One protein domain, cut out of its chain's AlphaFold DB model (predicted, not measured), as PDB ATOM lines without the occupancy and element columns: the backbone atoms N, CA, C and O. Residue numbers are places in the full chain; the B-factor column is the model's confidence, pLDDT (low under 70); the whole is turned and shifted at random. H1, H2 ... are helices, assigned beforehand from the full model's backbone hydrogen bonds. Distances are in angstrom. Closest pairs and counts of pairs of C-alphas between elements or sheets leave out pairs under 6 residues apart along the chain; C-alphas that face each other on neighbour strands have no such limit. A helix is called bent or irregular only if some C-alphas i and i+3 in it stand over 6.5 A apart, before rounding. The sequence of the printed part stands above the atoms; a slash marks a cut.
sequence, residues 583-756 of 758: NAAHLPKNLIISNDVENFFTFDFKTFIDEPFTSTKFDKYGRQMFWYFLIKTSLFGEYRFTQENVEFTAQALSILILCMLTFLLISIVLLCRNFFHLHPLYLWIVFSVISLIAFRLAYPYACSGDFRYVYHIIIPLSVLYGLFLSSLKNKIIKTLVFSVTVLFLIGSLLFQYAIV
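AT A GLANCE: This is residues 583 to 756 of the 758 residues of an uncharacterized protein of Bacteroidales bacterium (UniProt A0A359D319). Long helices make most of this domain: H7 and H8 form a hairpin that opens as a V from their tight link, H5b runs side by side with H7, and H5a slants across from H8 to H7, packing on both. The short helix H4 lies near the middle of the whole and packs on the first residues of H7, 707 to 711, with H2 packed on H4 and H3 on residues 651 to 655 of H5a, while H1 lies far out at one end, touching no helix. The printed part has 174 residues, with eight named helices in the order H1 to H8 and no named strand; the class is all helix. The whole is compact, with a radius of gyration of the C-alphas of 17.0 A and spans of 53 by 41 by 27 A.

IN THESE COORDINATES: H1 is residues 583 to 586, beginning at C-alpha 583 (164.335, 190.037, 198.728). H2 is residues 598 to 601, H3 residues 605 to 610, and H4 residues 626 to 636, 15.4 A long. H5, residues 644 to 698, was assigned as one helix by its hydrogen bonds but is bent: C-alphas 673 and 676 are 8.2 A apart. Its arms are H5a, residues 644 to 673, 45.1 A, and H5b, residues 676 to 698, 32.4 A. H6 is residues 702 to 705. H7, residues 707 to 727, is 28.7 A long, with a kink of 42 degrees near residue 714. H8, residues 731 to 756, is 37.2 A long and ends at C-alpha 756 (141.614, 176.071, 217.705). Three are irregular: C-alphas 670 and 673 in H5a are 6.55 A apart, 677 and 680 in H5b 8.0 A, 709 and 712 in H7 8.3 A.

HOW THE PARTS SIT: The hub is H5, whose two arms stand at a steep tilt of 53 degrees. H5a touches H8, opposite ways at a steep tilt of 38 degrees, closest at the C-alphas of Thr 649 and Phe 751, 5.6 A. With residues 663 to 671 alone it touches H7, at a steep tilt of 61 degrees; the closest C-alphas, of Ser 667 and Phe 724, are 5.4 A apart. H5b touches H7, opposite ways at a shallow tilt of 29 degrees, closest at the C-alphas of Leu 681 and Pro 716, 5.3 A. The hairpin H7 and H8 only just touch, with 3 pairs of C-alphas within 8 A, closest at Leu 725 and Lys 734, 6.6 A. H4 touches H7 about perpendicular, at 85 degrees, with C-alphas of Ser 634 and Phe 707 5.1 A apart. H2 touches H4, closest at the C-alphas of Phe 600 and Phe 626, 5.4 A. H3 touches H5a, closest at the C-alphas of Ile 609 and Gln 651, 5.8 A. H6 touches H5b, closest at the C-alphas of Arg 696 and Ser 704, 5.0 A. Every O i to N i+4 pair is within hydrogen-bond range in H3, H4 and H8, against 25 of 26 in H5a, 17 of 19 in H5b and 12 of 17 in H7; H1, H2 and H6 are too short for such a pair.

THE WHOLE: The two C-alphas farthest apart, of His 586 and Lys 731, are 55.1 A apart. The printed part has no cut. The links H1 to H2 and H3 to H4 are long. The mean pLDDT of the printed part is 96.3, and no printed residue is under 70.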
ATOM      1  N   ASN A 583     165.676 189.454 198.743       85.50
ATOM      2  CA  ASN A 583     164.335 190.037 198.728       85.50
ATOM      3  C   ASN A 583     164.200 191.273 199.634       85.50
ATOM      4  O   ASN A 583     163.208 191.986 199.518       85.50
ATOM      5  N   ALA A 584     165.185 191.583 200.490       86.81
ATOM      6  CA  ALA A 584     165.086 192.710 201.419       86.81
ATOM      7  C   ALA A 584     164.956 194.056 200.696       86.81
ATOM      8  O   ALA A 584     164.262 194.941 201.187       86.81
ATOM      9  N   ALA A 585     165.572 194.208 199.521       85.44
ATOM     10  CA  ALA A 585     165.450 195.415 198.700       85.44
ATOM     11  C   ALA A 585     164.040 195.610 198.103       85.44
ATOM     12  O   ALA A 585     163.677 196.725 197.739       85.44
ATOM     13  N   HIS A 586     163.243 194.541 198.025       87.44
ATOM     14  CA  HIS A 586     161.890 194.544 197.462       87.44
ATOM     15  C   HIS A 586     160.799 194.687 198.531       87.44
ATOM     16  O   HIS A 586     159.612 194.696 198.204       87.44
ATOM     17  N   LEU A 587     161.174 194.777 199.811       90.19
ATOM     18  CA  LEU A 587     160.206 194.955 200.884       90.19
ATOM     19  C   LEU A 587     159.567 196.354 200.813       90.19
ATOM     20  O   LEU A 587     160.260 197.348 200.578       90.19
ATOM     21  N   PRO A 588     158.248 196.462 201.056       92.50
ATOM     22  CA  PRO A 588     157.566 197.746 201.117       92.50
ATOM     23  C   PRO A 588     158.215 198.722 202.109       92.50
ATOM     24  O   PRO A 588     158.504 198.370 203.255       92.50
ATOM     25  N   LYS A 589     158.375 199.988 201.699       94.19
ATOM     26  CA  LYS A 589     158.981 201.044 202.536       94.19
ATOM     27  C   LYS A 589     158.249 201.263 203.859       94.19
ATOM     28  O   LYS A 589     158.868 201.665 204.835       94.19
ATOM     29  N   ASN A 590     156.947 200.983 203.914       94.38
ATOM     30  CA  ASN A 590     156.173 201.115 205.143       94.38
ATOM     31  C   ASN A 590     156.545 200.077 206.209       94.38
ATOM     32  O   ASN A 590     156.111 200.254 207.336       94.38
ATOM     33  N   LEU A 591     157.317 199.027 205.898       95.69
ATOM     34  CA  LEU A 591     157.846 198.067 206.878       95.69
ATOM     35  C   LEU A 591     159.165 198.525 207.517       95.69
ATOM     36  O   LEU A 591     159.618 197.892 208.474       95.69
ATOM     37  N   ILE A 592     159.787 199.578 206.974       96.94
ATOM     38  CA  ILE A 592     161.038 200.143 207.483       96.94
ATOM     39  C   ILE A 592     160.775 200.794 208.841       96.94
ATOM     40  O   ILE A 592     159.769 201.474 209.041       96.94
ATOM     41  N   ILE A 593     161.702 200.586 209.766       97.12
ATOM     42  CA  ILE A 593     161.677 201.117 211.127       97.12
ATOM     43  C   ILE A 593     163.062 201.659 211.491       97.12
ATOM     44  O   ILE A 593     164.071 201.219 210.933       97.12
ATOM     45  N   SER A 594     163.142 202.638 212.391       96.50
ATOM     46  CA  SER A 594     164.413 203.323 212.650       96.50
ATOM     47  C   SER A 594     165.368 202.460 213.483       96.50
ATOM     48  O   SER A 594     164.955 201.564 214.224       96.50
ATOM     49  N   ASN A 595     166.673 202.687 213.332       96.25
ATOM     50  CA  ASN A 595     167.728 202.027 214.113       96.25
ATOM     51  C   ASN A 595     168.241 202.922 215.249       96.25
ATOM     52  O   ASN A 595     169.391 202.794 215.669       96.25
ATOM     53  N   ASP A 596     167.402 203.838 215.729       97.62
ATOM     54  CA  ASP A 596     167.774 204.733 216.816       97.62
ATOM     55  C   ASP A 596     168.079 203.926 218.077       97.62
ATOM     56  O   ASP A 596     167.432 202.918 218.364       97.62
ATOM     57  N   VAL A 597     169.072 204.372 218.848       97.06
ATOM     58  CA  VAL A 597     169.484 203.700 220.091       97.06
ATOM     59  C   VAL A 597     168.287 203.533 221.034       97.06
ATOM     60  O   VAL A 597     168.126 202.477 221.640       97.06
ATOM     61  N   GLU A 598     167.401 204.530 221.082       97.56
ATOM     62  CA  GLU A 598     166.162 204.505 221.861       97.56
ATOM     63  C   GLU A 598     165.303 203.260 221.578       97.56
ATOM     64  O   GLU A 598     164.851 202.602 222.513       97.56
ATOM     65  N   ASN A 599     165.185 202.829 220.319       97.25
ATOM     66  CA  ASN A 599     164.400 201.648 219.943       97.25
ATOM     67  C   ASN A 599     164.921 200.335 220.556       97.25
ATOM     68  O   ASN A 599     164.182 199.350 220.625       97.25
ATOM     69  N   PHE A 600     166.178 200.293 221.006       97.62
ATOM     70  CA  PHE A 600     166.786 199.123 221.648       97.62
ATOM     71  C   PHE A 600     166.789 199.193 223.181       97.62
ATOM     72  O   PHE A 600     167.041 198.170 223.821       97.62
ATOM     73  N   PHE A 601     166.507 200.357 223.771       96.94
ATOM     74  CA  PHE A 601     166.516 200.564 225.226       96.94
ATOM     75  C   PHE A 601     165.149 200.947 225.807       96.94
ATOM     76  O   PHE A 601     164.946 200.789 227.010       96.94
ATOM     77  N   THR A 602     164.201 201.377 224.977       95.81
ATOM     78  CA  THR A 602     162.841 201.732 225.395       95.81
ATOM     79  C   THR A 602     161.912 200.519 225.374       95.81
ATOM     80  O   THR A 602     161.958 199.676 224.473       95.81
ATOM     81  N   PHE A 603     161.050 200.435 226.390       97.12
ATOM     82  CA  PHE A 603     160.008 199.420 226.502       97.12
ATOM     83  C   PHE A 603     158.717 200.043 227.050       97.12
ATOM     84  O   PHE A 603     158.644 200.403 228.225       97.12
ATOM     85  N   ASP A 604     157.694 200.162 226.206       97.19
ATOM     86  CA  ASP A 604     156.375 200.656 226.609       97.19
ATOM     87  C   ASP A 604     155.536 199.531 227.234       97.19
ATOM     88  O   ASP A 604     154.867 198.759 226.543       97.19
ATOM     89  N   PHE A 605     155.577 199.440 228.565       97.25
ATOM     90  CA  PHE A 605     154.813 198.449 229.326       97.25
ATOM     91  C   PHE A 605     153.301 198.604 229.174       97.25
ATOM     92  O   PHE A 605     152.595 197.596 229.183       97.25
ATOM     93  N   LYS A 606     152.803 199.840 229.051       96.75
ATOM     94  CA  LYS A 606     151.365 200.108 228.988       96.75
ATOM     95  C   LYS A 606     150.811 199.572 227.678       96.75
ATOM     96  O   LYS A 606     149.953 198.698 227.697       96.75
ATOM     97  N   THR A 607     151.385 200.003 226.556       96.81
ATOM     98  CA  THR A 607     150.976 199.518 225.231       96.81
ATOM     99  C   THR A 607     151.186 198.008 225.109       96.81
ATOM    100  O   THR A 607     150.352 197.327 224.529       96.81
ATOM    101  N   PHE A 608     152.232 197.442 225.725       97.69
ATOM    102  CA  PHE A 608     152.487 195.997 225.668       97.69
ATOM    103  C   PHE A 608     151.369 195.167 226.315       97.69
ATOM    104  O   PHE A 608     151.099 194.044 225.877       97.69
ATOM    105  N   ILE A 609     150.743 195.692 227.367       96.19
ATOM    106  CA  ILE A 609     149.635 195.038 228.069       96.19
ATOM    107  C   ILE A 609     148.306 195.345 227.374       96.19
ATOM    108  O   ILE A 609     147.549 194.412 227.109       96.19
ATOM    109  N   ASP A 610     148.055 196.618 227.058       95.62
ATOM    110  CA  ASP A 610     146.794 197.089 226.472       95.62
ATOM    111  C   ASP A 610     146.576 196.498 225.067       95.62
ATOM    112  O   ASP A 610     145.468 196.069 224.740       95.62
ATOM    113  N   GLU A 611     147.641 196.393 224.263       96.31
ATOM    114  CA  GLU A 611     147.613 195.823 222.914       96.31
ATOM    115  C   GLU A 611     148.094 194.357 222.934       96.31
ATOM    116  O   GLU A 611     149.302 194.084 222.979       96.31
ATOM    117  N   PRO A 612     147.185 193.358 222.893       93.38
ATOM    118  CA  PRO A 612     147.553 191.946 222.997       93.38
ATOM    119  C   PRO A 612     148.447 191.470 221.849       93.38
ATOM    120  O   PRO A 612     149.298 190.606 222.067       93.38
ATOM    121  N   PHE A 613     148.319 192.060 220.664       96.94
ATOM    122  CA  PHE A 613     149.046 191.664 219.460       96.94
ATOM    123  C   PHE A 613     149.969 192.777 218.961       96.94
ATOM    124  O   PHE A 613     149.902 193.919 219.408       96.94
ATOM    125  N   THR A 614     150.852 192.438 218.024       96.56
ATOM    126  CA  THR A 614     151.710 193.416 217.342       96.56
ATOM    127  C   THR A 614     151.379 193.489 215.851       96.56
ATOM    128  O   THR A 614     150.538 192.747 215.351       96.56
ATOM    129  N   SER A 615     152.015 194.409 215.129       95.38
ATOM    130  CA  SER A 615     151.874 194.538 213.683       95.38
ATOM    131  C   SER A 615     153.184 194.975 213.061       95.38
ATOM    132  O   SER A 615     153.808 195.924 213.524       95.38
ATOM    133  N   THR A 616     153.555 194.372 211.937       95.50
ATOM    134  CA  THR A 616     154.692 194.842 211.144       95.50
ATOM    135  C   THR A 616     154.417 196.132 210.382       95.50
ATOM    136  O   THR A 616     155.368 196.737 209.894       95.50
ATOM    137  N   LYS A 617     153.162 196.597 210.301       95.31
ATOM    138  CA  LYS A 617     152.756 197.747 209.471       95.31
ATOM    139  C   LYS A 617     152.487 199.038 210.248       95.31
ATOM    140  O   LYS A 617     152.639 200.108 209.669       95.31
ATOM    141  N   PHE A 618     152.088 198.963 211.521       96.12
ATOM    142  CA  PHE A 618     151.641 200.141 212.277       96.12
ATOM    143  C   PHE A 618     152.435 200.341 213.575       96.12
ATOM    144  O   PHE A 618     152.495 199.445 214.416       96.12
ATOM    145  N   ASP A 619     152.988 201.545 213.763       96.19
ATOM    146  CA  ASP A 619     153.861 201.894 214.898       96.19
ATOM    147  C   ASP A 619     153.172 201.841 216.260       96.19
ATOM    148  O   ASP A 619     153.801 201.448 217.242       96.19
ATOM    149  N   LYS A 620     151.867 202.138 216.311       96.00
ATOM    150  CA  LYS A 620     151.073 202.102 217.549       96.00
ATOM    151  C   LYS A 620     151.062 200.738 218.252       96.00
ATOM    152  O   LYS A 620     150.769 200.679 219.433       96.00
ATOM    153  N   TYR A 621     151.411 199.659 217.545       96.44
ATOM    154  CA  TYR A 621     151.521 198.312 218.114       96.44
ATOM    155  C   TYR A 621     152.971 197.919 218.456       96.44
ATOM    156  O   TYR A 621     153.315 196.733 218.467       96.44
ATOM    157  N   GLY A 622     153.841 198.909 218.682       95.81
ATOM    158  CA  GLY A 622     155.159 198.748 219.296       95.81
ATOM    159  C   GLY A 622     156.267 198.185 218.404       95.81
ATOM    160  O   GLY A 622     157.309 197.785 218.918       95.81
ATOM    161  N   ARG A 623     156.099 198.164 217.074       96.50
ATOM    162  CA  ARG A 623     157.094 197.584 216.144       96.50
ATOM    163  C   ARG A 623     158.444 198.304 216.085       96.50
ATOM    164  O   ARG A 623     159.418 197.700 215.651       96.50
ATOM    165  N   GLN A 624     158.503 199.575 216.494       97.62
ATOM    166  CA  GLN A 624     159.762 200.331 216.554       97.62
ATOM    167  C   GLN A 624     160.670 199.789 217.666       97.62
ATOM    168  O   GLN A 624     161.869 199.625 217.460       97.62
ATOM    169  N   MET A 625     160.087 199.441 218.818       98.06
ATOM    170  CA  MET A 625     160.808 198.971 220.000       98.06
ATOM    171  C   MET A 625     161.202 197.496 219.846       98.06
ATOM    172  O   MET A 625     160.353 196.602 219.855       98.06
ATOM    173  N   PHE A 626     162.502 197.221 219.761       98.12
ATOM    174  CA  PHE A 626     163.036 195.883 219.493       98.12
ATOM    175  C   PHE A 626     162.562 194.843 220.516       98.12
ATOM    176  O   PHE A 626     162.043 193.796 220.137       98.12
ATOM    177  N   TRP A 627     162.702 195.131 221.815       98.12
ATOM    178  CA  TRP A 627     162.331 194.186 222.874       98.12
ATOM    179  C   TRP A 627     160.822 193.976 222.975       98.12
ATOM    180  O   TRP A 627     160.387 192.846 223.198       98.12
ATOM    181  N   TYR A 628     160.030 195.032 222.763       97.94
ATOM    182  CA  TYR A 628     158.572 194.933 222.675       97.94
ATOM    183  C   TYR A 628     158.188 193.942 221.576       97.94
ATOM    184  O   TYR A 628     157.490 192.956 221.828       97.94
ATOM    185  N   PHE A 629     158.678 194.192 220.359       98.12
ATOM    186  CA  PHE A 629     158.322 193.414 219.181       98.12
ATOM    187  C   PHE A 629     158.812 191.969 219.305       98.12
ATOM    188  O   PHE A 629     158.058 191.029 219.049       98.12
ATOM    189  N   LEU A 630     160.036 191.771 219.799       98.38
ATOM    190  CA  LEU A 630     160.616 190.450 220.026       98.38
ATOM    191  C   LEU A 630     159.795 189.619 221.018       98.38
ATOM    192  O   LEU A 630     159.502 188.452 220.763       98.38
ATOM    193  N   ILE A 631     159.410 190.199 222.158       98.38
ATOM    194  CA  ILE A 631     158.657 189.469 223.183       98.38
ATOM    195  C   ILE A 631     157.218 189.221 222.708       98.38
ATOM    196  O   ILE A 631     156.722 188.104 222.879       98.38
ATOM    197  N   LYS A 632     156.556 190.181 222.047       97.94
ATOM    198  CA  LYS A 632     155.212 189.953 221.483       97.94
ATOM    199  C   LYS A 632     155.202 188.869 220.419       97.94
ATOM    200  O   LYS A 632     154.401 187.940 220.515       97.94
ATOM    201  N   THR A 633     156.120 188.934 219.457       98.06
ATOM    202  CA  THR A 633     156.222 187.902 218.415       98.06
ATOM    203  C   THR A 633     156.609 186.543 218.996       98.06
ATOM    204  O   THR A 633     156.191 185.516 218.465       98.06
ATOM    205  N   SER A 634     157.304 186.500 220.142       98.25
ATOM    206  CA  SER A 634     157.538 185.242 220.857       98.25
ATOM    207  C   SER A 634     156.241 184.581 221.316       98.25
ATOM    208  O   SER A 634     156.127 183.361 221.212       98.25
ATOM    209  N   LEU A 635     155.248 185.352 221.766       98.06
ATOM    210  CA  LEU A 635     153.964 184.819 222.215       98.06
ATOM    211  C   LEU A 635     153.032 184.526 221.034       98.06
ATOM    212  O   LEU A 635     152.491 183.429 220.947       98.06
ATOM    213  N   PHE A 636     152.865 185.464 220.102       97.19
ATOM    214  CA  PHE A 636     151.745 185.424 219.151       97.19
ATOM    215  C   PHE A 636     152.161 185.488 217.673       97.19
ATOM    216  O   PHE A 636     151.310 185.408 216.790       97.19
ATOM    217  N   GLY A 637     153.461 185.597 217.378       96.00
ATOM    218  CA  GLY A 637     153.942 185.981 216.046       96.00
ATOM    219  C   GLY A 637     153.552 187.422 215.694       96.00
ATOM    220  O   GLY A 637     153.225 188.217 216.575       96.00
ATOM    221  N   GLU A 638     153.571 187.765 214.406       94.25
ATOM    222  CA  GLU A 638     153.089 189.064 213.902       94.25
ATOM    223  C   GLU A 638     151.562 189.120 213.694       94.25
ATOM    224  O   GLU A 638     151.047 190.007 213.012       94.25
ATOM    225  N   TYR A 639     150.836 188.144 214.244       94.25
ATOM    226  CA  TYR A 639     149.443 187.891 213.915       94.25
ATOM    227  C   TYR A 639     148.483 188.472 214.942       94.25
ATOM    228  O   TYR A 639     148.740 188.462 216.147       94.25
ATOM    229  N   ARG A 640     147.334 188.921 214.439       93.88
ATOM    230  CA  ARG A 640     146.169 189.273 215.241       93.88
ATOM    231  C   ARG A 640     145.108 188.198 215.065       93.88
ATOM    232  O   ARG A 640     144.772 187.844 213.938       93.88
ATOM    233  N   PHE A 641     144.586 187.722 216.185       91.94
ATOM    234  CA  PHE A 641     143.460 186.799 216.235       91.94
ATOM    235  C   PHE A 641     142.211 187.606 216.583       91.94
ATOM    236  O   PHE A 641     142.265 188.464 217.461       91.94
ATOM    237  N   THR A 642     141.119 187.394 215.853       84.56
ATOM    238  CA  THR A 642     139.907 188.227 215.946       84.56
ATOM    239  C   THR A 642     138.879 187.698 216.942       84.56
ATOM    240  O   THR A 642     137.884 188.367 217.197       84.56
ATOM    241  N   GLN A 643     139.090 186.515 217.519       86.81
ATOM    242  CA  GLN A 643     138.169 185.947 218.500       86.81
ATOM    243  C   GLN A 643     138.280 186.663 219.858       86.81
ATOM    244  O   GLN A 643     139.369 186.749 220.426       86.81
ATOM    245  N   GLU A 644     137.150 187.086 220.436       82.31
ATOM    246  CA  GLU A 644     137.100 187.838 221.707       82.31
ATOM    247  C   GLU A 644     137.823 187.119 222.864       82.31
ATOM    248  O   GLU A 644     138.628 187.712 223.586       82.31
ATOM    249  N   ASN A 645     137.622 185.802 223.002       89.88
ATOM    250  CA  ASN A 645     138.284 184.995 224.038       89.88
ATOM    251  C   ASN A 645     139.816 184.942 223.873       89.88
ATOM    252  O   ASN A 645     140.555 184.737 224.844       89.88
ATOM    253  N   VAL A 646     140.313 185.112 222.644       93.81
ATOM    254  CA  VAL A 646     141.748 185.090 222.341       93.81
ATOM    255  C   VAL A 646     142.404 186.408 222.760       93.81
ATOM    256  O   VAL A 646     143.506 186.380 223.300       93.81
ATOM    257  N   GLU A 647     141.723 187.548 222.606       93.94
ATOM    258  CA  GLU A 647     142.240 188.853 223.049       93.94
ATOM    259  C   GLU A 647     142.456 188.896 224.569       93.94
ATOM    260  O   GLU A 647     143.556 189.224 225.025       93.94
ATOM    261  N   PHE A 648     141.466 188.470 225.362       94.44
ATOM    262  CA  PHE A 648     141.581 188.450 226.827       94.44
ATOM    263  C   PHE A 648     142.718 187.537 227.313       94.44
ATOM    264  O   PHE A 648     143.543 187.920 228.148       94.44
ATOM    265  N   THR A 649     142.801 186.319 226.767       96.44
ATOM    266  CA  THR A 649     143.869 185.374 227.132       96.44
ATOM    267  C   THR A 649     145.249 185.877 226.698       96.44
ATOM    268  O   THR A 649     146.219 185.705 227.441       96.44
ATOM    269  N   ALA A 650     145.353 186.566 225.558       97.06
ATOM    270  CA  ALA A 650     146.593 187.180 225.090       97.06
ATOM    271  C   ALA A 650     147.062 188.345 225.981       97.06
ATOM    272  O   ALA A 650     148.258 188.445 226.283       97.06
ATOM    273  N   GLN A 651     146.151 189.197 226.465       96.50
ATOM    274  CA  GLN A 651     146.479 190.253 227.435       96.50
ATOM    275  C   GLN A 651     146.993 189.657 228.754       96.50
ATOM    276  O   GLN A 651     148.065 190.037 229.234       96.50
ATOM    277  N   ALA A 652     146.306 188.647 229.297       97.31
ATOM    278  CA  ALA A 652     146.744 187.955 230.512       97.31
ATOM    279  C   ALA A 652     148.138 187.322 230.345       97.31
ATOM    280  O   ALA A 652     149.006 187.473 231.210       97.31
ATOM    281  N   LEU A 653     148.393 186.670 229.207       98.19
ATOM    282  CA  LEU A 653     149.708 186.122 228.864       98.19
ATOM    283  C   LEU A 653     150.793 187.197 228.754       98.19
ATOM    284  O   LEU A 653     151.938 186.936 229.119       98.19
ATOM    285  N   SER A 654     150.439 188.400 228.306       97.94
ATOM    286  CA  SER A 654     151.362 189.537 228.211       97.94
ATOM    287  C   SER A 654     151.808 190.012 229.597       97.94
ATOM    288  O   SER A 654     152.991 190.245 229.826       97.94
ATOM    289  N   ILE A 655     150.904 190.054 230.574       98.25
ATOM    290  CA  ILE A 655     151.269 190.361 231.966       98.25
ATOM    291  C   ILE A 655     152.129 189.232 232.556       98.25
ATOM    292  O   ILE A 655     153.180 189.473 233.154       98.25
ATOM    293  N   LEU A 656     151.708 187.980 232.364       98.44
ATOM    294  CA  LEU A 656     152.389 186.814 232.928       98.44
ATOM    295  C   LEU A 656     153.801 186.629 232.360       98.44
ATOM    296  O   LEU A 656     154.707 186.274 233.119       98.44
ATOM    297  N   ILE A 657     154.021 186.913 231.069       98.25
ATOM    298  CA  ILE A 657     155.364 186.830 230.486       98.25
ATOM    299  C   ILE A 657     156.297 187.879 231.087       98.25
ATOM    300  O   ILE A 657     157.450 187.552 231.348       98.25
ATOM    301  N   LEU A 658     155.825 189.097 231.378       98.06
ATOM    302  CA  LEU A 658     156.653 190.129 232.012       98.06
ATOM    303  C   LEU A 658     157.113 189.676 233.403       98.06
ATOM    304  O   LEU A 658     158.304 189.743 233.709       98.06
ATOM    305  N   CYS A 659     156.208 189.097 234.197       98.00
ATOM    306  CA  CYS A 659     156.547 188.499 235.491       98.00
ATOM    307  C   CYS A 659     157.558 187.347 235.351       98.00
ATOM    308  O   CYS A 659     158.540 187.275 236.097       98.00
ATOM    309  N   MET A 660     157.353 186.445 234.385       98.12
ATOM    310  CA  MET A 660     158.295 185.354 234.114       98.12
ATOM    311  C   MET A 660     159.664 185.871 233.666       98.12
ATOM    312  O   MET A 660     160.680 185.330 234.101       98.12
ATOM    313  N   LEU A 661     159.712 186.921 232.844       97.69
ATOM    314  CA  LEU A 661     160.952 187.552 232.392       97.69
ATOM    315  C   LEU A 661     161.721 188.169 233.561       97.69
ATOM    316  O   LEU A 661     162.933 187.982 233.639       97.69
ATOM    317  N   THR A 662     161.049 188.807 234.523       97.38
ATOM    318  CA  THR A 662     161.706 189.294 235.748       97.38
ATOM    319  C   THR A 662     162.392 188.152 236.501       97.38
ATOM    320  O   THR A 662     163.576 188.243 236.833       97.38
ATOM    321  N   PHE A 663     161.696 187.034 236.723       97.94
ATOM    322  CA  PHE A 663     162.290 185.867 237.386       97.94
ATOM    323  C   PHE A 663     163.369 185.179 236.549       97.94
ATOM    324  O   PHE A 663     164.320 184.631 237.106       97.94
ATOM    325  N   LEU A 664     163.264 185.224 235.223       97.81
ATOM    326  CA  LEU A 664     164.285 184.722 234.313       97.81
ATOM    327  C   LEU A 664     165.566 185.561 234.380       97.81
ATOM    328  O   LEU A 664     166.654 184.992 234.427       97.81
ATOM    329  N   LEU A 665     165.462 186.888 234.449       97.44
ATOM    330  CA  LEU A 665     166.616 187.771 234.637       97.44
ATOM    331  C   LEU A 665     167.294 187.506 235.986       97.44
ATOM    332  O   LEU A 665     168.512 187.338 236.045       97.44
ATOM    333  N   ILE A 666     166.507 187.357 237.058       97.56
ATOM    334  CA  ILE A 666     167.015 186.948 238.379       97.56
ATOM    335  C   ILE A 666     167.705 185.576 238.293       97.56
ATOM    336  O   ILE A 666     168.792 185.393 238.843       97.56
ATOM    337  N   SER A 667     167.108 184.618 237.577       96.88
ATOM    338  CA  SER A 667     167.681 183.289 237.343       96.88
ATOM    339  C   SER A 667     169.046 183.371 236.657       96.88
ATOM    340  O   SER A 667     170.008 182.779 237.150       96.88
ATOM    341  N   ILE A 668     169.158 184.146 235.574       96.38
ATOM    342  CA  ILE A 668     170.406 184.352 234.825       96.38
ATOM    343  C   ILE A 668     171.503 184.891 235.749       96.38
ATOM    344  O   ILE A 668     172.612 184.358 235.756       96.38
ATOM    345  N   VAL A 669     171.194 185.895 236.573       96.75
ATOM    346  CA  VAL A 669     172.164 186.485 237.507       96.75
ATOM    347  C   VAL A 669     172.589 185.474 238.577       96.75
ATOM    348  O   VAL A 669     173.782 185.248 238.782       96.75
ATOM    349  N   LEU A 670     171.638 184.811 239.238       96.00
ATOM    350  CA  LEU A 670     171.936 183.903 240.351       96.00
ATOM    351  C   LEU A 670     172.635 182.613 239.909       96.00
ATOM    352  O   LEU A 670     173.490 182.093 240.631       96.00
ATOM    353  N   LEU A 671     172.300 182.091 238.727       96.50
ATOM    354  CA  LEU A 671     172.941 180.908 238.149       96.50
ATOM    355  C   LEU A 671     174.258 181.237 237.435       96.50
ATOM    356  O   LEU A 671     174.967 180.311 237.027       96.50
ATOM    357  N   CYS A 672     174.635 182.512 237.295       95.69
ATOM    358  CA  CYS A 672     175.911 182.911 236.696       95.69
ATOM    359  C   CYS A 672     177.112 182.372 237.496       95.69
ATOM    360  O   CYS A 672     178.136 182.004 236.928       95.69
ATOM    361  N   ARG A 673     176.958 182.154 238.809       95.56
ATOM    362  CA  ARG A 673     177.970 181.461 239.634       95.56
ATOM    363  C   ARG A 673     178.310 180.047 239.135       95.56
ATOM    364  O   ARG A 673     179.370 179.514 239.439       95.56
ATOM    365  N   ASN A 674     177.411 179.427 238.369       95.62
ATOM    366  CA  ASN A 674     177.578 178.114 237.754       95.62
ATOM    367  C   ASN A 674     177.951 178.210 236.261       95.62
ATOM    368  O   ASN A 674     177.805 177.223 235.533       95.62
ATOM    369  N   PHE A 675     178.442 179.368 235.798       95.06
ATOM    370  CA  PHE A 675     178.744 179.645 234.390       95.06
ATOM    371  C   PHE A 675     179.579 178.547 233.734       95.06
ATOM    372  O   PHE A 675     179.204 178.054 232.680       95.06
ATOM    373  N   PHE A 676     180.646 178.060 234.372       94.12
ATOM    374  CA  PHE A 676     181.493 177.020 233.775       94.12
ATOM    375  C   PHE A 676     180.753 175.720 233.431       94.12
ATOM    376  O   PHE A 676     181.146 175.033 232.492       94.12
ATOM    377  N   HIS A 677     179.660 175.398 234.123       94.44
ATOM    378  CA  HIS A 677     178.836 174.227 233.815       94.44
ATOM    379  C   HIS A 677     177.699 174.539 232.836       94.44
ATOM    380  O   HIS A 677     177.283 173.663 232.084       94.44
ATOM    381  N   LEU A 678     177.201 175.778 232.835       97.12
ATOM    382  CA  LEU A 678     176.038 176.205 232.050       97.12
ATOM    383  C   LEU A 678     176.402 177.077 230.835       97.12
ATOM    384  O   LEU A 678     175.509 177.527 230.120       97.12
ATOM    385  N   HIS A 679     177.692 177.293 230.566       97.38
ATOM    386  CA  HIS A 679     178.175 178.172 229.500       97.38
ATOM    387  C   HIS A 679     177.575 177.867 228.120       97.38
ATOM    388  O   HIS A 679     177.271 178.839 227.435       97.38
ATOM    389  N   PRO A 680     177.294 176.612 227.693       98.06
ATOM    390  CA  PRO A 680     176.683 176.395 226.382       98.06
ATOM    391  C   PRO A 680     175.295 177.042 226.270       98.06
ATOM    392  O   PRO A 680     174.930 177.503 225.196       98.06
ATOM    393  N   LEU A 681     174.538 177.123 227.374       98.31
ATOM    394  CA  LEU A 681     173.224 177.771 227.404       98.31
ATOM    395  C   LEU A 681     173.343 179.296 227.383       98.31
ATOM    396  O   LEU A 681     172.614 179.949 226.642       98.31
ATOM    397  N   TYR A 682     174.279 179.862 228.151       98.38
ATOM    398  CA  TYR A 682     174.535 181.307 228.131       98.38
ATOM    399  C   TYR A 682     175.027 181.768 226.763       98.38
ATOM    400  O   TYR A 682     174.516 182.744 226.221       98.38
ATOM    401  N   LEU A 683     175.974 181.037 226.172       98.38
ATOM    402  CA  LEU A 683     176.470 181.325 224.831       98.38
ATOM    403  C   LEU A 683     175.368 181.195 223.785       98.38
ATOM    404  O   LEU A 683     175.307 182.026 222.889       98.38
ATOM    405  N   TRP A 684     174.473 180.214 223.916       98.38
ATOM    406  CA  TRP A 684     173.310 180.108 223.038       98.38
ATOM    407  C   TRP A 684     172.434 181.361 223.112       98.38
ATOM    408  O   TRP A 684     172.173 181.972 222.079       98.38
ATOM    409  N   ILE A 685     172.055 181.800 224.316       98.50
ATOM    410  CA  ILE A 685     171.241 183.011 224.504       98.50
ATOM    411  C   ILE A 685     171.939 184.233 223.898       98.50
ATOM    412  O   ILE A 685     171.348 184.941 223.086       98.50
ATOM    413  N   VAL A 686     173.209 184.450 224.250       98.25
ATOM    414  CA  VAL A 686     173.989 185.613 223.806       98.25
ATOM    415  C   VAL A 686     174.151 185.629 222.287       98.25
ATOM    416  O   VAL A 686     173.858 186.644 221.663       98.25
ATOM    417  N   PHE A 687     174.559 184.515 221.670       98.31
ATOM    418  CA  PHE A 687     174.739 184.449 220.217       98.31
ATOM    419  C   PHE A 687     173.417 184.649 219.477       98.31
ATOM    420  O   PHE A 687     173.394 185.364 218.482       98.31
ATOM    421  N   SER A 688     172.314 184.068 219.962       98.25
ATOM    422  CA  SER A 688     170.996 184.268 219.356       98.25
ATOM    423  C   SER A 688     170.547 185.728 219.436       98.25
ATOM    424  O   SER A 688     170.196 186.300 218.408       98.25
ATOM    425  N   VAL A 689     170.628 186.364 220.608       98.00
ATOM    426  CA  VAL A 689     170.233 187.773 220.786       98.00
ATOM    427  C   VAL A 689     171.115 188.712 219.960       98.00
ATOM    428  O   VAL A 689     170.585 189.532 219.214       98.00
ATOM    429  N   ILE A 690     172.444 188.562 220.024       98.25
ATOM    430  CA  ILE A 690     173.376 189.386 219.236       98.25
ATOM    431  C   ILE A 690     173.110 189.210 217.742       98.25
ATOM    432  O   ILE A 690     173.062 190.199 217.018       98.25
ATOM    433  N   SER A 691     172.903 187.974 217.276       97.56
ATOM    434  CA  SER A 691     172.621 187.722 215.861       97.56
ATOM    435  C   SER A 691     171.336 188.396 215.394       97.56
ATOM    436  O   SER A 691     171.301 188.921 214.287       97.56
ATOM    437  N   LEU A 692     170.304 188.438 216.242       97.69
ATOM    438  CA  LEU A 692     169.032 189.060 215.901       97.69
ATOM    439  C   LEU A 692     169.120 190.586 215.906       97.69
ATOM    440  O   LEU A 692     168.599 191.223 214.998       97.69
ATOM    441  N   ILE A 693     169.829 191.171 216.876       98.19
ATOM    442  CA  ILE A 693     170.117 192.612 216.893       98.19
ATOM    443  C   ILE A 693     170.929 192.989 215.651       98.19
ATOM    444  O   ILE A 693     170.556 193.915 214.936       98.19
ATOM    445  N   ALA A 694     171.992 192.244 215.338       97.50
ATOM    446  CA  ALA A 694     172.802 192.477 214.144       97.50
ATOM    447  C   ALA A 694     171.969 192.353 212.859       97.50
ATOM    448  O   ALA A 694     172.105 193.170 211.951       97.50
ATOM    449  N   PHE A 695     171.067 191.372 212.801       96.38
ATOM    450  CA  PHE A 695     170.158 191.188 211.677       96.38
ATOM    451  C   PHE A 695     169.179 192.361 211.523       96.38
ATOM    452  O   PHE A 695     169.022 192.891 210.425       96.38
ATOM    453  N   ARG A 696     168.595 192.828 212.630       96.62
ATOM    454  CA  ARG A 696     167.711 193.999 212.682       96.62
ATOM    455  C   ARG A 696     168.423 195.303 212.313       96.62
ATOM    456  O   ARG A 696     167.799 196.162 211.693       96.62
ATOM    457  N   LEU A 697     169.699 195.450 212.675       97.06
ATOM    458  CA  LEU A 697     170.522 196.602 212.299       97.06
ATOM    459  C   LEU A 697     170.868 196.584 210.805       97.06
ATOM    460  O   LEU A 697     170.774 197.620 210.153       97.06
ATOM    461  N   ALA A 698     171.221 195.416 210.261       95.62
ATOM    462  CA  ALA A 698     171.556 195.254 208.845       95.62
ATOM    463  C   ALA A 698     170.336 195.407 207.923       95.62
ATOM    464  O   ALA A 698     170.454 195.963 206.836       95.62
ATOM    465  N   TYR A 699     169.166 194.934 208.359       96.06
ATOM    466  CA  TYR A 699     167.923 194.974 207.593       96.06
ATOM    467  C   TYR A 699     166.841 195.648 208.432       96.06
ATOM    468  O   TYR A 699     166.156 194.949 209.189       96.06
ATOM    469  N   PRO A 700     166.680 196.983 208.335       96.75
ATOM    470  CA  PRO A 700     165.884 197.758 209.273       96.75
ATOM    471  C   PRO A 700     164.369 197.666 209.041       96.75
ATOM    472  O   PRO A 700     163.673 198.667 208.904       96.75
ATOM    473  N   TYR A 701     163.854 196.443 209.001       97.00
ATOM    474  CA  TYR A 701     162.447 196.120 208.825       97.00
ATOM    475  C   TYR A 701     161.872 195.532 210.111       97.00
ATOM    476  O   TYR A 701     162.565 194.810 210.833       97.00
ATOM    477  N   ALA A 702     160.589 195.786 210.373       96.31
ATOM    478  CA  ALA A 702     159.886 195.233 211.535       96.31
ATOM    479  C   ALA A 702     159.997 193.707 211.598       96.31
ATOM    480  O   ALA A 702     160.378 193.151 212.625       96.31
ATOM    481  N   CYS A 703     159.789 193.036 210.462       95.38
ATOM    482  CA  CYS A 703     159.898 191.585 210.373       95.38
ATOM    483  C   CYS A 703     161.300 191.054 210.716       95.38
ATOM    484  O   CYS A 703     161.400 189.916 211.161       95.38
ATOM    485  N   SER A 704     162.375 191.844 210.590       96.50
ATOM    486  CA  SER A 704     163.734 191.422 210.964       96.50
ATOM    487  C   SER A 704     163.931 191.270 212.476       96.50
ATOM    488  O   SER A 704     164.868 190.600 212.901       96.50
ATOM    489  N   GLY A 705     163.066 191.874 213.298       96.50
ATOM    490  CA  GLY A 705     163.069 191.725 214.757       96.50
ATOM    491  C   GLY A 705     162.247 190.538 215.275       96.50
ATOM    492  O   GLY A 705     162.108 190.386 216.485       96.50
ATOM    493  N   ASP A 706     161.674 189.719 214.388       97.56
ATOM    494  CA  ASP A 706     160.739 188.656 214.761       97.56
ATOM    495  C   ASP A 706     161.417 187.499 215.520       97.56
ATOM    496  O   ASP A 706     162.481 186.992 215.143       97.56
ATOM    497  N   PHE A 707     160.761 187.018 216.578       98.06
ATOM    498  CA  PHE A 707     161.248 185.916 217.407       98.06
ATOM    499  C   PHE A 707     161.468 184.599 216.646       98.06
ATOM    500  O   PHE A 707     162.271 183.766 217.078       98.06
ATOM    501  N   ARG A 708     160.823 184.390 215.490       96.25
ATOM    502  CA  ARG A 708     160.963 183.184 214.652       96.25
ATOM    503  C   ARG A 708     162.414 182.863 214.313       96.25
ATOM    504  O   ARG A 708     162.777 181.691 214.281       96.25
ATOM    505  N   TYR A 709     163.260 183.879 214.133       96.88
ATOM    506  CA  TYR A 709     164.678 183.703 213.800       96.88
ATOM    507  C   TYR A 709     165.504 183.111 214.941       96.88
ATOM    508  O   TYR A 709     166.588 182.571 214.699       96.88
ATOM    509  N   VAL A 710     164.996 183.199 216.172       97.88
ATOM    510  CA  VAL A 710     165.653 182.714 217.386       97.88
ATOM    511  C   VAL A 710     164.756 181.804 218.221       97.88
ATOM    512  O   VAL A 710     165.114 181.511 219.356       97.88
ATOM    513  N   TYR A 711     163.659 181.269 217.674       98.12
ATOM    514  CA  TYR A 711     162.643 180.502 218.414       98.12
ATOM    515  C   TYR A 711     163.216 179.415 219.339       98.12
ATOM    516  O   TYR A 711     162.798 179.230 220.480       98.12
ATOM    517  N   HIS A 712     164.261 178.739 218.873       97.69
ATOM    518  CA  HIS A 712     165.008 177.727 219.615       97.69
ATOM    519  C   HIS A 712     165.570 178.192 220.987       97.69
ATOM    520  O   HIS A 712     165.869 177.352 221.835       97.69
ATOM    521  N   ILE A 713     165.655 179.506 221.250       98.12
ATOM    522  CA  ILE A 713     166.120 180.106 222.512       98.12
ATOM    523  C   ILE A 713     165.152 179.840 223.674       98.12
ATOM    524  O   ILE A 713     165.546 179.931 224.835       98.12
ATOM    525  N   ILE A 714     163.910 179.427 223.396       98.50
ATOM    526  CA  ILE A 714     162.968 178.998 224.440       98.50
ATOM    527  C   ILE A 714     163.582 177.889 225.299       98.50
ATOM    528  O   ILE A 714     163.361 177.867 226.507       98.50
ATOM    529  N   ILE A 715     164.399 176.998 224.724       98.69
ATOM    530  CA  ILE A 715     165.020 175.900 225.476       98.69
ATOM    531  C   ILE A 715     165.966 176.413 226.571       98.69
ATOM    532  O   ILE A 715     165.710 176.103 227.737       98.69
ATOM    533  N   PRO A 716     167.049 177.161 226.275       98.56
ATOM    534  CA  PRO A 716     167.976 177.603 227.313       98.56
ATOM    535  C   PRO A 716     167.294 178.520 228.333       98.56
ATOM    536  O   PRO A 716     167.579 178.387 229.523       98.56
ATOM    537  N   LEU A 717     166.344 179.368 227.917       98.56
ATOM    538  CA  LEU A 717     165.572 180.207 228.841       98.56
ATOM    539  C   LEU A 717     164.722 179.351 229.793       98.56
ATOM    540  O   LEU A 717     164.795 179.524 231.008       98.56
ATOM    541  N   SER A 718     163.999 178.355 229.271       98.56
ATOM    542  CA  SER A 718     163.186 177.431 230.080       98.56
ATOM    543  C   SER A 718     164.036 176.582 231.027       98.56
ATOM    544  O   SER A 718     163.626 176.303 232.158       98.56
ATOM    545  N   VAL A 719     165.224 176.155 230.580       98.62
ATOM    546  CA  VAL A 719     166.167 175.390 231.407       98.62
ATOM    547  C   VAL A 719     166.666 176.244 232.563       98.62
ATOM    548  O   VAL A 719     166.547 175.812 233.705       98.62
ATOM    549  N   LEU A 720     167.180 177.449 232.305       98.50
ATOM    550  CA  LEU A 720     167.656 178.341 233.368       98.50
ATOM    551  C   LEU A 720     166.528 178.690 234.344       98.50
ATOM    552  O   LEU A 720     166.716 178.621 235.559       98.50
ATOM    553  N   TYR A 721     165.330 178.975 233.835       98.25
ATOM    554  CA  TYR A 721     164.152 179.233 234.661       98.25
ATOM    555  C   TYR A 721     163.820 178.056 235.595       98.25
ATOM    556  O   TYR A 721     163.681 178.229 236.808       98.25
ATOM    557  N   GLY A 722     163.759 176.832 235.063       98.06
ATOM    558  CA  GLY A 722     163.467 175.642 235.865       98.06
ATOM    559  C   GLY A 722     164.594 175.252 236.825       98.06
ATOM    560  O   GLY A 722     164.323 174.819 237.947       98.06
ATOM    561  N   LEU A 723     165.861 175.447 236.446       97.81
ATOM    562  CA  LEU A 723     166.993 175.258 237.360       97.81
ATOM    563  C   LEU A 723     166.911 176.235 238.537       97.81
ATOM    564  O   LEU A 723     167.088 175.818 239.685       97.81
ATOM    565  N   PHE A 724     166.572 177.498 238.276       96.88
ATOM    566  CA  PHE A 724     166.350 178.497 239.319       96.88
ATOM    567  C   PHE A 724     165.227 178.075 240.264       96.88
ATOM    568  O   PHE A 724     165.470 177.991 241.470       96.88
ATOM    569  N   LEU A 725     164.066 177.681 239.733       96.31
ATOM    570  CA  LEU A 725     162.949 177.161 240.529       96.31
ATOM    571  C   LEU A 725     163.371 175.975 241.413       96.31
ATOM    572  O   LEU A 725     162.985 175.898 242.582       96.31
ATOM    573  N   SER A 726     164.221 175.087 240.887       95.88
ATOM    574  CA  SER A 726     164.738 173.937 241.636       95.88
ATOM    575  C   SER A 726     165.686 174.322 242.780       95.88
ATOM    576  O   SER A 726     165.801 173.584 243.759       95.88
ATOM    577  N   SER A 727     166.340 175.482 242.665       94.56
ATOM    578  CA  SER A 727     167.348 175.989 243.602       94.56
ATOM    579  C   SER A 727     166.788 176.924 244.685       94.56
ATOM    580  O   SER A 727     167.485 177.226 245.659       94.56
ATOM    581  N   LEU A 728     165.535 177.374 244.547       94.62
ATOM    582  CA  LEU A 728     164.901 178.301 245.483       94.62
ATOM    583  C   LEU A 728     164.698 177.669 246.869       94.62
ATOM    584  O   LEU A 728     163.964 176.691 247.033       94.62
ATOM    585  N   LYS A 729     165.316 178.288 247.883       94.12
ATOM    586  CA  LYS A 729     165.172 177.908 249.299       94.12
ATOM    587  C   LYS A 729     164.013 178.627 249.995       94.12
ATOM    588  O   LYS A 729     163.348 178.033 250.841       94.12
ATOM    589  N   ASN A 730     163.763 179.893 249.646       95.62
ATOM    590  CA  ASN A 730     162.686 180.683 250.241       95.62
ATOM    591  C   ASN A 730     161.324 180.184 249.730       95.62
ATOM    592  O   ASN A 730     161.047 180.247 248.531       95.62
ATOM    593  N   LYS A 731     160.479 179.698 250.647       95.50
ATOM    594  CA  LYS A 731     159.161 179.135 250.324       95.50
ATOM    595  C   LYS A 731     158.230 180.155 249.664       95.50
ATOM    596  O   LYS A 731     157.534 179.780 248.735       95.50
ATOM    597  N   ILE A 732     158.250 181.420 250.090       97.00
ATOM    598  CA  ILE A 732     157.350 182.465 249.578       97.00
ATOM    599  C   ILE A 732     157.682 182.784 248.120       97.00
ATOM    600  O   ILE A 732     156.819 182.662 247.256       97.00
ATOM    601  N   ILE A 733     158.951 183.103 247.833       95.75
ATOM    602  CA  ILE A 733     159.411 183.388 246.462       95.75
ATOM    603  C   ILE A 733     159.136 182.185 245.561       95.75
ATOM    604  O   ILE A 733     158.644 182.330 244.450       95.75
ATOM    605  N   LYS A 734     159.406 180.978 246.057       95.06
ATOM    606  CA  LYS A 734     159.149 179.751 245.311       95.06
ATOM    607  C   LYS A 734     157.671 179.564 244.976       95.06
ATOM    608  O   LYS A 734     157.372 179.234 243.835       95.06
ATOM    609  N   THR A 735     156.770 179.766 245.938       96.38
ATOM    610  CA  THR A 735     155.323 179.704 245.699       96.38
ATOM    611  C   THR A 735     154.898 180.764 244.688       96.38
ATOM    612  O   THR A 735     154.150 180.446 243.775       96.38
ATOM    613  N   LEU A 736     155.423 181.988 244.778       97.44
ATOM    614  CA  LEU A 736     155.116 183.055 243.824       97.44
ATOM    615  C   LEU A 736     155.553 182.697 242.394       97.44
ATOM    616  O   LEU A 736     154.733 182.729 241.478       97.44
ATOM    617  N   VAL A 737     156.817 182.303 242.207       97.00
ATOM    618  CA  VAL A 737     157.360 181.889 240.898       97.00
ATOM    619  C   VAL A 737     156.560 180.710 240.343       97.00
ATOM    620  O   VAL A 737     156.214 180.683 239.163       97.00
ATOM    621  N   PHE A 738     156.224 179.745 241.199       95.94
ATOM    622  CA  PHE A 738     155.392 178.604 240.836       95.94
ATOM    623  C   PHE A 738     154.014 179.048 240.339       95.94
ATOM    624  O   PHE A 738     153.620 178.652 239.245       95.94
ATOM    625  N   SER A 739     153.310 179.885 241.103       97.44
ATOM    626  CA  SER A 739     151.967 180.355 240.759       97.44
ATOM    627  C   SER A 739     151.962 181.106 239.433       97.44
ATOM    628  O   SER A 739     151.160 180.779 238.566       97.44
ATOM    629  N   VAL A 740     152.906 182.029 239.222       98.06
ATOM    630  CA  VAL A 740     153.047 182.754 237.945       98.06
ATOM    631  C   VAL A 740     153.269 181.787 236.784       98.06
ATOM    632  O   VAL A 740     152.638 181.919 235.741       98.06
ATOM    633  N   THR A 741     154.119 180.774 236.968       97.88
ATOM    634  CA  THR A 741     154.421 179.806 235.903       97.88
ATOM    635  C   THR A 741     153.228 178.914 235.577       97.88
ATOM    636  O   THR A 741     152.957 178.650 234.410       97.88
ATOM    637  N   VAL A 742     152.503 178.439 236.594       97.88
ATOM    638  CA  VAL A 742     151.298 177.622 236.395       97.88
ATOM    639  C   VAL A 742     150.204 178.442 235.720       97.88
ATOM    640  O   VAL A 742     149.600 177.955 234.768       97.88
ATOM    641  N   LEU A 743     149.995 179.691 236.145       98.38
ATOM    642  CA  LEU A 743     149.052 180.605 235.500       98.38
ATOM    643  C   LEU A 743     149.436 180.880 234.046       98.38
ATOM    644  O   LEU A 743     148.562 180.844 233.186       98.38
ATOM    645  N   PHE A 744     150.725 181.078 233.750       98.56
ATOM    646  CA  PHE A 744     151.201 181.224 232.373       98.56
ATOM    647  C   PHE A 744     150.888 179.981 231.542       98.56
ATOM    648  O   PHE A 744     150.306 180.102 230.475       98.56
ATOM    649  N   LEU A 745     151.197 178.779 232.038       98.38
ATOM    650  CA  LEU A 745     150.925 177.532 231.314       98.38
ATOM    651  C   LEU A 745     149.428 177.294 231.078       98.38
ATOM    652  O   LEU A 745     149.051 176.853 229.994       98.38
ATOM    653  N   ILE A 746     148.579 177.595 232.064       98.19
ATOM    654  CA  ILE A 746     147.119 177.533 231.909       98.19
ATOM    655  C   ILE A 746     146.662 178.568 230.878       98.19
ATOM    656  O   ILE A 746     145.917 178.217 229.970       98.19
ATOM    657  N   GLY A 747     147.146 179.809 230.967       98.12
ATOM    658  CA  GLY A 747     146.862 180.862 229.993       98.12
ATOM    659  C   GLY A 747     147.271 180.466 228.575       98.12
ATOM    660  O   GLY A 747     146.495 180.653 227.644       98.12
ATOM    661  N   SER A 748     148.435 179.835 228.407       98.25
ATOM    662  CA  SER A 748     148.921 179.357 227.112       98.25
ATOM    663  C   SER A 748     148.048 178.240 226.556       98.25
ATOM    664  O   SER A 748     147.737 178.240 225.369       98.25
ATOM    665  N   LEU A 749     147.629 177.298 227.405       97.69
ATOM    666  CA  LEU A 749     146.699 176.233 227.029       97.69
ATOM    667  C   LEU A 749     145.338 176.792 226.612       97.69
ATOM    668  O   LEU A 749     144.805 176.369 225.591       97.69
ATOM    669  N   LEU A 750     144.796 177.748 227.369       97.38
ATOM    670  CA  LEU A 750     143.527 178.409 227.053       97.38
ATOM    671  C   LEU A 750     143.620 179.220 225.761       97.38
ATOM    672  O   LEU A 750     142.710 179.152 224.946       97.38
ATOM    673  N   PHE A 751     144.728 179.925 225.540       97.38
ATOM    674  CA  PHE A 751     144.990 180.651 224.300       97.38
ATOM    675  C   PHE A 751     145.051 179.703 223.093       97.38
ATOM    676  O   PHE A 751     144.364 179.916 222.098       97.38
ATOM    677  N   GLN A 752     145.814 178.609 223.192       96.94
ATOM    678  CA  GLN A 752     145.886 177.593 222.135       96.94
ATOM    679  C   GLN A 752     144.527 176.925 221.891       96.94
ATOM    680  O   GLN A 752     144.145 176.718 220.743       96.94
ATOM    681  N   TYR A 753     143.778 176.627 222.955       96.56
ATOM    682  CA  TYR A 753     142.416 176.111 222.859       96.56
ATOM    683  C   TYR A 753     141.494 177.104 222.142       96.56
ATOM    684  O   TYR A 753     140.791 176.714 221.216       96.56
ATOM    685  N   ALA A 754     141.533 178.384 222.515       95.44
ATOM    686  CA  ALA A 754     140.701 179.426 221.927       95.44
ATOM    687  C   ALA A 754     141.023 179.665 220.445       95.44
ATOM    688  O   ALA A 754     140.101 179.835 219.665       95.44
ATOM    689  N   ILE A 755     142.289 179.581 220.020       94.06
ATOM    690  CA  ILE A 755     142.651 179.643 218.589       94.06
ATOM    691  C   ILE A 755     142.032 178.490 217.795       94.06
ATOM    692  O   ILE A 755     141.673 178.640 216.626       94.06
ATOM    693  N   VAL A 756     141.995 177.303 218.394       92.88
ATOM    694  CA  VAL A 756     141.614 176.071 217.705       92.88
ATOM    695  C   VAL A 756     140.101 175.864 217.705       92.88
ATOM    696  O   VAL A 756     139.548 175.417 216.699       92.88
TER     697      VAL A 756